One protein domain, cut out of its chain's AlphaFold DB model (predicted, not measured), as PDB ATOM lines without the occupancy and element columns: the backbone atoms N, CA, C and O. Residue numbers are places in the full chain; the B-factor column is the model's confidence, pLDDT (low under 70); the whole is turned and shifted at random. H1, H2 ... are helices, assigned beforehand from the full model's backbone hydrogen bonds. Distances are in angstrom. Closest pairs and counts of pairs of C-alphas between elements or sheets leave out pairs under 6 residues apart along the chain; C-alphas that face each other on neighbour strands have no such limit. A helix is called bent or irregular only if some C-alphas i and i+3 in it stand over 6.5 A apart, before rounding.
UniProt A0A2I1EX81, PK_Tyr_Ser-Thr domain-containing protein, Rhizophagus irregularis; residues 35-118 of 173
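AT A GLANCE: This is residues 35 to 118 of the 173 residues of the protein "PK_Tyr_Ser-Thr domain-containing protein" of Rhizophagus irregularis (UniProt A0A2I1EX81). A long helix, H3, crosses the middle of a second long helix, H2, with its residues 94 to 102 and meets the beginning of the short helix H1 with residues 97 to 100, while its last ten residues, 109 to 118, stick out free. H1 and H2 run roughly back along each other with a gap between them, and a long loop, residues 80 to 91, swings out from the end of H2 and returns to the start of H3. The printed part has 84 residues, with three named helices in the order H1, H2, H3 and no named strand; the class is all helix. It is loose, with a radius of gyration of the C-alphas of 15.6 A, and flat, spanning 46 by 38 by 17 A.

HOW THE PARTS SIT: The longest helix, H3, residues 92 to 118, touches H2, residues 58 to 79, the closest C-alphas being those of Val 72 and Met 98, 5.8 A apart. H2 touches H3 with residues 67 to 72 alone, and H3 touches H2 with residues 94 to 102 alone. H2 and H3 run the same way at a steep tilt of 63 degrees. H3 also touches H1, residues 38 to 47, with its residues 97 to 100 alone; the closest C-alphas are those of Cys 39 and Asp 97, 5.7 A apart. H1 and H3 run opposite ways at a steep tilt of 69 degrees, only just short of about perpendicular. H1 and H2 are near each other, their closest C-alphas 8.4 A apart. In H1, H2 and H3 every O i to N i+4 pair is within hydrogen-bond range.

IN THESE COORDINATES: H3 has 27 residues and is 39.3 A long from C-alpha 92 at (-51.298, -4.332, 25.985) to C-alpha 118 at (-25.828, 0.635, 55.483). H2, residues 58 to 79, has 22 residues and measures 31.4 A from first to last C-alpha. H1, residues 38 to 47, has 10 residues and begins with C-alpha 38 at (-36.489, -5.793, 29.556).

THE WHOLE: The two C-alphas farthest apart are those of Ser 53 and Asn 117, at 48.2 A. Residues 79 to 85 and 109 to 118 stand free, and the body without them spans 40 by 26 by 17 A. The link from H1 to H2 is short, with 10 residues, and the link from H2 to H3 is long, with 12. The printed part has no cut. The mean pLDDT of the printed part is 84.7, and residues 81 to 91 and 115 to 118 are under 70.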
ATOM      1  N   ASN A  35     -31.214  -4.309  36.736       90.00
ATOM      2  CA  ASN A  35     -32.388  -3.432  36.800       90.00
ATOM      3  C   ASN A  35     -32.648  -2.626  35.510       90.00
ATOM      4  O   ASN A  35     -33.501  -1.746  35.513       90.00
ATOM      5  N   THR A  36     -31.975  -2.934  34.392       94.06
ATOM      6  CA  THR A  36     -32.375  -2.387  33.086       94.06
ATOM      7  C   THR A  36     -33.722  -2.999  32.671       94.06
ATOM      8  O   THR A  36     -33.830  -4.230  32.677       94.06
ATOM      9  N   PRO A  37     -34.725  -2.193  32.272       95.81
ATOM     10  CA  PRO A  37     -36.007  -2.687  31.762       95.81
ATOM     11  C   PRO A  37     -35.831  -3.653  30.589       95.81
ATOM     12  O   PRO A  37     -34.982  -3.443  29.716       95.81
ATOM     13  N   LYS A  38     -36.632  -4.720  30.544       96.44
ATOM     14  CA  LYS A  38     -36.489  -5.793  29.556       96.44
ATOM     15  C   LYS A  38     -36.793  -5.305  28.141       96.44
ATOM     16  O   LYS A  38     -36.011  -5.584  27.238       96.44
ATOM     17  N   CYS A  39     -37.837  -4.513  27.949       96.00
ATOM     18  CA  CYS A  39     -38.170  -3.842  26.699       96.00
ATOM     19  C   CYS A  39     -36.989  -3.009  26.166       96.00
ATOM     20  O   CYS A  39     -36.671  -3.067  24.976       96.00
ATOM     21  N   TYR A  40     -36.260  -2.314  27.048       96.81
ATOM     22  CA  TYR A  40     -35.058  -1.562  26.689       96.81
ATOM     23  C   TYR A  40     -33.891  -2.484  26.309       96.81
ATOM     24  O   TYR A  40     -33.192  -2.213  25.331       96.81
ATOM     25  N   ILE A  41     -33.697  -3.594  27.036       97.06
ATOM     26  CA  ILE A  41     -32.709  -4.632  26.691       97.06
ATOM     27  C   ILE A  41     -33.008  -5.213  25.310       97.06
ATOM     28  O   ILE A  41     -32.100  -5.338  24.489       97.06
ATOM     29  N   ASP A  42     -34.263  -5.558  25.044       97.06
ATOM     30  CA  ASP A  42     -34.690  -6.170  23.791       97.06
ATOM     31  C   ASP A  42     -34.535  -5.191  22.621       97.06
ATOM     32  O   ASP A  42     -34.026  -5.569  21.564       97.06
ATOM     33  N   LEU A  43     -34.872  -3.910  22.814       97.19
ATOM     34  CA  LEU A  43     -34.620  -2.870  21.815       97.19
ATOM     35  C   LEU A  43     -33.122  -2.673  21.563       97.19
ATOM     36  O   LEU A  43     -32.684  -2.666  20.413       97.19
ATOM     37  N   MET A  44     -32.321  -2.575  22.625       96.56
ATOM     38  CA  MET A  44     -30.867  -2.459  22.524       96.56
ATOM     39  C   MET A  44     -30.255  -3.670  21.806       96.56
ATOM     40  O   MET A  44     -29.341  -3.501  20.999       96.56
ATOM     41  N   LYS A  45     -30.811  -4.870  22.024       96.50
ATOM     42  CA  LYS A  45     -30.422  -6.086  21.307       96.50
ATOM     43  C   LYS A  45     -30.704  -6.029  19.817       96.50
ATOM     44  O   LYS A  45     -29.829  -6.386  19.035       96.50
ATOM     45  N   LYS A  46     -31.871  -5.521  19.425       97.38
ATOM     46  CA  LYS A  46     -32.192  -5.302  18.009       97.38
ATOM     47  C   LYS A  46     -31.243  -4.288  17.367       97.38
ATOM     48  O   LYS A  46     -30.813  -4.492  16.240       97.38
ATOM     49  N   CYS A  47     -30.857  -3.227  18.078       96.56
ATOM     50  CA  CYS A  47     -29.947  -2.201  17.548       96.56
ATOM     51  C   CYS A  47     -28.559  -2.734  17.159       96.56
ATOM     52  O   CYS A  47     -27.941  -2.198  16.240       96.56
ATOM     53  N   TRP A  48     -28.063  -3.772  17.835       94.19
ATOM     54  CA  TRP A  48     -26.748  -4.368  17.571       94.19
ATOM     55  C   TRP A  48     -26.822  -5.808  17.041       94.19
ATOM     56  O   TRP A  48     -25.864  -6.577  17.197       94.19
ATOM     57  N   ASP A  49     -27.965  -6.179  16.457       95.88
ATOM     58  CA  ASP A  49     -28.174  -7.483  15.826       95.88
ATOM     59  C   ASP A  49     -27.149  -7.691  14.698       95.88
ATOM     60  O   ASP A  49     -26.810  -6.759  13.956       95.88
ATOM     61  N   SER A  50     -26.608  -8.905  14.596       92.31
ATOM     62  CA  SER A  50     -25.630  -9.252  13.563       92.31
ATOM     63  C   SER A  50     -26.235  -9.163  12.163       92.31
ATOM     64  O   SER A  50     -25.533  -8.764  11.238       92.31
ATOM     65  N   ASN A  51     -27.530  -9.455  12.011       94.31
ATOM     66  CA  ASN A  51     -28.263  -9.249  10.772       94.31
ATOM     67  C   ASN A  51     -28.754  -7.788  10.685       94.31
ATOM     68  O   ASN A  51     -29.624  -7.386  11.464       94.31
ATOM     69  N   PRO A  52     -28.266  -6.982   9.722       94.75
ATOM     70  CA  PRO A  52     -28.685  -5.590   9.572       94.75
ATOM     71  C   PRO A  52     -30.193  -5.417   9.363       94.75
ATOM     72  O   PRO A  52     -30.750  -4.419   9.811       94.75
ATOM     73  N   SER A  53     -30.865  -6.392   8.744       96.44
ATOM     74  CA  SER A  53     -32.310  -6.350   8.477       96.44
ATOM     75  C   SER A  53     -33.168  -6.441   9.743       96.44
ATOM     76  O   SER A  53     -34.322  -6.025   9.728       96.44
ATOM     77  N   ASN A  54     -32.614  -6.959  10.843       96.62
ATOM     78  CA  ASN A  54     -33.291  -7.006  12.141       96.62
ATOM     79  C   ASN A  54     -33.163  -5.687  12.919       96.62
ATOM     80  O   ASN A  54     -33.853  -5.493  13.927       96.62
ATOM     81  N   ARG A  55     -32.270  -4.785  12.488       97.88
ATOM     82  CA  ARG A  55     -32.027  -3.522  13.183       97.88
ATOM     83  C   ARG A  55     -33.177  -2.553  12.914       97.88
ATOM     84  O   ARG A  55     -33.589  -2.390  11.765       97.88
ATOM     85  N   PRO A  56     -33.701  -1.879  13.949       97.75
ATOM     86  CA  PRO A  56     -34.756  -0.901  13.761       97.75
ATOM     87  C   PRO A  56     -34.213   0.307  12.998       97.75
ATOM     88  O   PRO A  56     -33.059   0.709  13.157       97.75
ATOM     89  N   THR A  57     -35.070   0.921  12.187       98.06
ATOM     90  CA  THR A  57     -34.748   2.210  11.576       98.06
ATOM     91  C   THR A  57     -34.749   3.310  12.638       98.06
ATOM     92  O   THR A  57     -35.355   3.166  13.703       98.06
ATOM     93  N   MET A  58     -34.122   4.449  12.335       96.75
ATOM     94  CA  MET A  58     -34.157   5.603  13.238       96.75
ATOM     95  C   MET A  58     -35.596   6.064  13.521       96.75
ATOM     96  O   MET A  58     -35.926   6.351  14.663       96.75
ATOM     97  N   ILE A  59     -36.475   6.039  12.515       98.06
ATOM     98  CA  ILE A  59     -37.891   6.413  12.667       98.06
ATOM     99  C   ILE A  59     -38.604   5.463  13.640       98.06
ATOM    100  O   ILE A  59     -39.358   5.902  14.505       98.06
ATOM    101  N   MET A  60     -38.347   4.154  13.539       97.00
ATOM    102  CA  MET A  60     -38.911   3.179  14.477       97.00
ATOM    103  C   MET A  60     -38.392   3.403  15.900       97.00
ATOM    104  O   MET A  60     -39.173   3.344  16.844       97.00
ATOM    105  N   LEU A  61     -37.093   3.675  16.056       96.62
ATOM    106  CA  LEU A  61     -36.484   3.959  17.358       96.62
ATOM    107  C   LEU A  61     -37.073   5.207  18.011       96.62
ATOM    108  O   LEU A  61     -37.447   5.162  19.180       96.62
ATOM    109  N   GLU A  62     -37.171   6.299  17.256       97.06
ATOM    110  CA  GLU A  62     -37.769   7.553  17.710       97.06
ATOM    111  C   GLU A  62     -39.207   7.333  18.175       97.06
ATOM    112  O   GLU A  62     -39.567   7.756  19.273       97.06
ATOM    113  N   HIS A  63     -40.007   6.616  17.383       95.19
ATOM    114  CA  HIS A  63     -41.391   6.325  17.725       95.19
ATOM    115  C   HIS A  63     -41.509   5.504  19.019       95.19
ATOM    116  O   HIS A  63     -42.250   5.893  19.919       95.19
ATOM    117  N   ILE A  64     -40.747   4.410  19.144       94.38
ATOM    118  CA  ILE A  64     -40.775   3.538  20.332       94.38
ATOM    119  C   ILE A  64     -40.388   4.322  21.590       94.38
ATOM    120  O   ILE A  64     -41.103   4.285  22.588       94.38
ATOM    121  N   ILE A  65     -39.273   5.057  21.537       94.50
ATOM    122  CA  ILE A  65     -38.768   5.813  22.690       94.50
ATOM    123  C   ILE A  65     -39.748   6.928  23.072       94.50
ATOM    124  O   ILE A  65     -40.016   7.117  24.257       94.50
ATOM    125  N   SER A  66     -40.319   7.631  22.090       93.69
ATOM    126  CA  SER A  66     -41.298   8.697  22.340       93.69
ATOM    127  C   SER A  66     -42.563   8.163  23.011       93.69
ATOM    128  O   SER A  66     -43.061   8.773  23.956       93.69
ATOM    129  N   GLU A  67     -43.062   7.001  22.579       91.31
ATOM    130  CA  GLU A  67     -44.235   6.375  23.192       91.31
ATOM    131  C   GLU A  67     -43.960   5.889  24.617       91.31
ATOM    132  O   GLU A  67     -44.812   6.067  25.492       91.31
ATOM    133  N   TRP A  68     -42.773   5.335  24.881       92.94
ATOM    134  CA  TRP A  68     -42.364   4.984  26.241       92.94
ATOM    135  C   TRP A  68     -42.312   6.212  27.149       92.94
ATOM    136  O   TRP A  68     -42.937   6.188  28.208       92.94
ATOM    137  N   ILE A  69     -41.647   7.293  26.724       91.38
ATOM    138  CA  ILE A  69     -41.572   8.552  27.486       91.38
ATOM    139  C   ILE A  69     -42.980   9.070  27.783       91.38
ATOM    140  O   ILE A  69     -43.333   9.271  28.941       91.38
ATOM    141  N   ARG A  70     -43.834   9.165  26.756       89.19
ATOM    142  CA  ARG A  70     -45.223   9.621  26.893       89.19
ATOM    143  C   ARG A  70     -46.014   8.799  27.914       89.19
ATOM    144  O   ARG A  70     -46.826   9.354  28.653       89.19
ATOM    145  N   CYS A  71     -45.837   7.477  27.933       86.94
ATOM    146  CA  CYS A  71     -46.549   6.602  28.865       86.94
ATOM    147  C   CYS A  71     -46.009   6.727  30.292       86.94
ATOM    148  O   CYS A  71     -46.801   6.782  31.232       86.94
ATOM    149  N   VAL A  72     -44.687   6.807  30.450       87.81
ATOM    150  CA  VAL A  72     -44.028   6.962  31.751       87.81
ATOM    151  C   VAL A  72     -44.353   8.319  32.380       87.81
ATOM    152  O   VAL A  72     -44.750   8.357  33.543       87.81
ATOM    153  N   ASP A  73     -44.267   9.410  31.620       87.44
ATOM    154  CA  ASP A  73     -44.601  10.756  32.103       87.44
ATOM    155  C   ASP A  73     -46.048  10.799  32.591       87.44
ATOM    156  O   ASP A  73     -46.324  11.149  33.738       87.44
ATOM    157  N   LYS A  74     -46.971  10.304  31.759       84.12
ATOM    158  CA  LYS A  74     -48.386  10.221  32.111       84.12
ATOM    159  C   LYS A  74     -48.639   9.339  33.334       84.12
ATOM    160  O   LYS A  74     -49.527   9.637  34.129       84.12
ATOM    161  N   TYR A  75     -47.885   8.251  33.507       84.31
ATOM    162  CA  TYR A  75     -47.976   7.431  34.712       84.31
ATOM    163  C   TYR A  75     -47.643   8.259  35.957       84.31
ATOM    164  O   TYR A  75     -48.415   8.238  36.913       84.31
ATOM    165  N   TYR A  76     -46.540   9.007  35.961       83.44
ATOM    166  CA  TYR A  76     -46.153   9.805  37.127       83.44
ATOM    167  C   TYR A  76     -47.061  11.014  37.363       83.44
ATOM    168  O   TYR A  76     -47.374  11.286  38.518       83.44
ATOM    169  N   GLU A  77     -47.544  11.679  36.309       84.50
ATOM    170  CA  GLU A  77     -48.550  12.750  36.412       84.50
ATOM    171  C   GLU A  77     -49.831  12.279  37.104       84.50
ATOM    172  O   GLU A  77     -50.444  13.021  37.860       84.50
ATOM    173  N   ILE A  78     -50.259  11.044  36.838       78.19
ATOM    174  CA  ILE A  78     -51.492  10.494  37.410       78.19
ATOM    175  C   ILE A  78     -51.256   9.954  38.824       78.19
ATOM    176  O   ILE A  78     -52.125  10.052  39.687       78.19
ATOM    177  N   ASN A  79     -50.094   9.347  39.074       75.88
ATOM    178  CA  ASN A  79     -49.785   8.703  40.351       75.88
ATOM    179  C   ASN A  79     -49.160   9.654  41.385       75.88
ATOM    180  O   ASN A  79     -48.842   9.204  42.487       75.88
ATOM    181  N   SER A  80     -49.008  10.946  41.081       72.12
ATOM    182  CA  SER A  80     -48.533  11.950  42.043       72.12
ATOM    183  C   SER A  80     -49.457  12.108  43.256       72.12
ATOM    184  O   SER A  80     -48.983  12.448  44.340       72.12
ATOM    185  N   ASP A  81     -50.751  11.804  43.099       69.31
ATOM    186  CA  ASP A  81     -51.798  12.173  44.065       69.31
ATOM    187  C   ASP A  81     -52.303  10.982  44.907       69.31
ATOM    188  O   ASP A  81     -53.126  11.144  45.809       69.31
ATOM    189  N   GLY A  82     -51.830   9.761  44.622       62.19
ATOM    190  CA  GLY A  82     -52.106   8.557  45.419       62.19
ATOM    191  C   GLY A  82     -53.531   7.978  45.350       62.19
ATOM    192  O   GLY A  82     -53.839   7.072  46.127       62.19
ATOM    193  N   ASN A  83     -54.407   8.439  44.449       57.44
ATOM    194  CA  ASN A  83     -55.798   7.973  44.340       57.44
ATOM    195  C   ASN A  83     -56.115   7.395  42.940       57.44
ATOM    196  O   ASN A  83     -55.950   8.105  41.958       57.44
ATOM    197  N   TYR A  84     -56.543   6.115  42.904       64.19
ATOM    198  CA  TYR A  84     -57.189   5.272  41.851       64.19
ATOM    199  C   TYR A  84     -57.459   5.884  40.451       64.19
ATOM    200  O   TYR A  84     -57.839   7.037  40.336       64.19
ATOM    201  N   GLN A  85     -57.535   5.185  39.306       56.97
ATOM    202  CA  GLN A  85     -57.270   3.836  38.763       56.97
ATOM    203  C   GLN A  85     -57.114   4.115  37.260       56.97
ATOM    204  O   GLN A  85     -58.032   4.663  36.641       56.97
ATOM    205  N   TYR A  86     -55.971   3.798  36.665       58.44
ATOM    206  CA  TYR A  86     -55.711   4.174  35.281       58.44
ATOM    207  C   TYR A  86     -56.083   3.042  34.319       58.44
ATOM    208  O   TYR A  86     -55.605   1.922  34.459       58.44
ATOM    209  N   ARG A  87     -56.943   3.339  33.336       50.56
ATOM    210  CA  ARG A  87     -57.275   2.439  32.225       50.56
ATOM    211  C   ARG A  87     -56.894   3.131  30.931       50.56
ATOM    212  O   ARG A  87     -57.497   4.128  30.538       50.56
ATOM    213  N   PHE A  88     -55.857   2.629  30.296       62.34
ATOM    214  CA  PHE A  88     -55.311   3.224  29.095       62.34
ATOM    215  C   PHE A  88     -55.939   2.518  27.885       62.34
ATOM    216  O   PHE A  88     -56.228   1.328  27.927       62.34
ATOM    217  N   ASN A  89     -56.183   3.253  26.802       54.25
ATOM    218  CA  ASN A  89     -56.518   2.668  25.503       54.25
ATOM    219  C   ASN A  89     -55.224   2.380  24.714       54.25
ATOM    220  O   ASN A  89     -55.081   2.841  23.583       54.25
ATOM    221  N   ILE A  90     -54.231   1.739  25.348       57.59
ATOM    222  CA  ILE A  90     -52.992   1.310  24.675       57.59
ATOM    223  C   ILE A  90     -53.139  -0.125  24.208       57.59
ATOM    224  O   ILE A  90     -53.942  -0.898  24.723       57.59
ATOM    225  N   THR A  91     -52.294  -0.502  23.259       64.56
ATOM    226  CA  THR A  91     -51.960  -1.908  23.079       64.56
ATOM    227  C   THR A  91     -51.382  -2.456  24.385       64.56
ATOM    228  O   THR A  91     -50.551  -1.807  25.021       64.56
ATOM    229  N   ASN A  92     -51.775  -3.676  24.761       74.88
ATOM    230  CA  ASN A  92     -51.298  -4.332  25.985       74.88
ATOM    231  C   ASN A  92     -49.756  -4.312  26.121       74.88
ATOM    232  O   ASN A  92     -49.245  -4.324  27.232       74.88
ATOM    233  N   GLN A  93     -49.009  -4.251  25.009       86.25
ATOM    234  CA  GLN A  93     -47.543  -4.223  25.016       86.25
ATOM    235  C   GLN A  93     -46.948  -2.925  25.577       86.25
ATOM    236  O   GLN A  93     -46.030  -2.986  26.383       86.25
ATOM    237  N   LEU A  94     -47.454  -1.756  25.177       84.62
ATOM    238  CA  LEU A  94     -46.907  -0.474  25.642       84.62
ATOM    239  C   LEU A  94     -47.162  -0.258  27.140       84.62
ATOM    240  O   LEU A  94     -46.356   0.371  27.820       84.62
ATOM    241  N   GLU A  95     -48.268  -0.798  27.656       83.62
ATOM    242  CA  GLU A  95     -48.557  -0.795  29.091       83.62
ATOM    243  C   GLU A  95     -47.552  -1.664  29.856       83.62
ATOM    244  O   GLU A  95     -47.020  -1.224  30.873       83.62
ATOM    245  N   ILE A  96     -47.242  -2.857  29.336       88.88
ATOM    246  CA  ILE A  96     -46.212  -3.740  29.900       88.88
ATOM    247  C   ILE A  96     -44.848  -3.042  29.887       88.88
ATOM    248  O   ILE A  96     -44.215  -2.950  30.935       88.88
ATOM    249  N   ASP A  97     -44.424  -2.500  28.741       91.75
ATOM    250  CA  ASP A  97     -43.129  -1.823  28.609       91.75
ATOM    251  C   ASP A  97     -43.002  -0.669  29.618       91.75
ATOM    252  O   ASP A  97     -42.008  -0.564  30.334       91.75
ATOM    253  N   MET A  98     -44.036   0.173  29.727       90.38
ATOM    254  CA  MET A  98     -44.099   1.266  30.701       90.38
ATOM    255  C   MET A  98     -43.938   0.760  32.141       90.38
ATOM    256  O   MET A  98     -43.185   1.354  32.918       90.38
ATOM    257  N   LEU A  99     -44.636  -0.318  32.516       89.38
ATOM    258  CA  LEU A  99     -44.551  -0.882  33.865       89.38
ATOM    259  C   LEU A  99     -43.135  -1.364  34.192       89.38
ATOM    260  O   LEU A  99     -42.672  -1.125  35.306       89.38
ATOM    261  N   GLU A 100     -42.411  -1.939  33.230       94.62
ATOM    262  CA  GLU A 100     -41.017  -2.339  33.442       94.62
ATOM    263  C   GLU A 100     -40.112  -1.147  33.799       94.62
ATOM    264  O   GLU A 100     -39.257  -1.263  34.679       94.62
ATOM    265  N   PHE A 101     -40.310   0.020  33.169       92.75
ATOM    266  CA  PHE A 101     -39.581   1.245  33.533       92.75
ATOM    267  C   PHE A 101     -39.927   1.724  34.946       92.75
ATOM    268  O   PHE A 101     -39.042   2.125  35.706       92.75
ATOM    269  N   VAL A 102     -41.208   1.678  35.318       89.44
ATOM    270  CA  VAL A 102     -41.673   2.073  36.655       89.44
ATOM    271  C   VAL A 102     -41.085   1.160  37.731       89.44
ATOM    272  O   VAL A 102     -40.623   1.641  38.768       89.44
ATOM    273  N   GLU A 103     -41.092  -0.151  37.502       91.06
ATOM    274  CA  GLU A 103     -40.530  -1.141  38.421       91.06
ATOM    275  C   GLU A 103     -39.018  -0.985  38.568       91.06
ATOM    276  O   GLU A 103     -38.517  -0.946  39.694       91.06
ATOM    277  N   ALA A 104     -38.302  -0.805  37.454       91.69
ATOM    278  CA  ALA A 104     -36.872  -0.522  37.468       91.69
ATOM    279  C   ALA A 104     -36.554   0.730  38.298       91.69
ATOM    280  O   ALA A 104     -35.671   0.695  39.155       91.69
ATOM    281  N   ASN A 105     -37.314   1.815  38.116       89.00
ATOM    282  CA  ASN A 105     -37.122   3.039  38.891       89.00
ATOM    283  C   ASN A 105     -37.375   2.822  40.395       89.00
ATOM    284  O   ASN A 105     -36.576   3.249  41.227       89.00
ATOM    285  N   LYS A 106     -38.446   2.107  40.766       87.94
ATOM    286  CA  LYS A 106     -38.737   1.770  42.174       87.94
ATOM    287  C   LYS A 106     -37.615   0.948  42.811       87.94
ATOM    288  O   LYS A 106     -37.218   1.241  43.938       87.94
ATOM    289  N   ALA A 107     -37.089  -0.046  42.094       89.69
ATOM    290  CA  ALA A 107     -35.977  -0.869  42.566       89.69
ATOM    291  C   ALA A 107     -34.705  -0.034  42.795       89.69
ATOM    292  O   ALA A 107     -34.045  -0.194  43.820       89.69
ATOM    293  N   LEU A 108     -34.402   0.907  41.894       85.69
ATOM    294  CA  LEU A 108     -33.262   1.819  42.037       85.69
ATOM    295  C   LEU A 108     -33.384   2.708  43.283       85.69
ATOM    296  O   LEU A 108     -32.423   2.834  44.042       85.69
ATOM    297  N   VAL A 109     -34.569   3.273  43.538       84.81
ATOM    298  CA  VAL A 109     -34.828   4.088  44.741       84.81
ATOM    299  C   VAL A 109     -34.643   3.263  46.022       84.81
ATOM    300  O   VAL A 109     -34.048   3.739  46.990       84.81
ATOM    301  N   GLN A 110     -35.096   2.007  46.035       79.75
ATOM    302  CA  GLN A 110     -34.907   1.105  47.178       79.75
ATOM    303  C   GLN A 110     -33.433   0.731  47.400       79.75
ATOM    304  O   GLN A 110     -32.964   0.755  48.538       79.75
ATOM    305  N   GLU A 111     -32.680   0.414  46.342       78.62
ATOM    306  CA  GLU A 111     -31.242   0.119  46.447       78.62
ATOM    307  C   GLU A 111     -30.456   1.322  47.003       78.62
ATOM    308  O   GLU A 111     -29.569   1.153  47.846       78.62
ATOM    309  N   GLN A 112     -30.824   2.546  46.612       73.62
ATOM    310  CA  GLN A 112     -30.239   3.779  47.152       73.62
ATOM    311  C   GLN A 112     -30.571   3.994  48.635       73.62
ATOM    312  O   GLN A 112     -29.688   4.372  49.414       73.62
ATOM    313  N   ALA A 113     -31.810   3.714  49.049       73.00
ATOM    314  CA  ALA A 113     -32.218   3.789  50.451       73.00
ATOM    315  C   ALA A 113     -31.457   2.770  51.317       73.00
ATOM    316  O   ALA A 113     -30.899   3.127  52.353       73.00
ATOM    317  N   ASN A 114     -31.334   1.523  50.852       70.75
ATOM    318  CA  ASN A 114     -30.608   0.465  51.564       70.75
ATOM    319  C   ASN A 114     -29.101   0.757  51.663       70.75
ATOM    320  O   ASN A 114     -28.487   0.517  52.699       70.75
ATOM    321  N   THR A 115     -28.500   1.327  50.613       64.19
ATOM    322  CA  THR A 115     -27.088   1.752  50.624       64.19
ATOM    323  C   THR A 115     -26.850   2.913  51.591       64.19
ATOM    324  O   THR A 115     -25.806   2.970  52.240       64.19
ATOM    325  N   SER A 116     -27.815   3.828  51.715       60.78
ATOM    326  CA  SER A 116     -27.741   4.950  52.660       60.78
ATOM    327  C   SER A 116     -27.894   4.483  54.109       60.78
ATOM    328  O   SER A 116     -27.138   4.932  54.964       60.78
ATOM    329  N   ASN A 117     -28.780   3.516  54.370       55.69
ATOM    330  CA  ASN A 117     -28.933   2.903  55.694       55.69
ATOM    331  C   ASN A 117     -27.670   2.133  56.113       55.69
ATOM    332  O   ASN A 117     -27.148   2.358  57.198       55.69
ATOM    333  N   ASN A 118     -27.089   1.334  55.211       55.66
ATOM    334  CA  ASN A 118     -25.828   0.635  55.483       55.66
ATOM    335  C   ASN A 118     -24.642   1.598  55.648       55.66
ATOM    336  O   ASN A 118     -23.697   1.287  56.370       55.66
TER     337      ASN A 118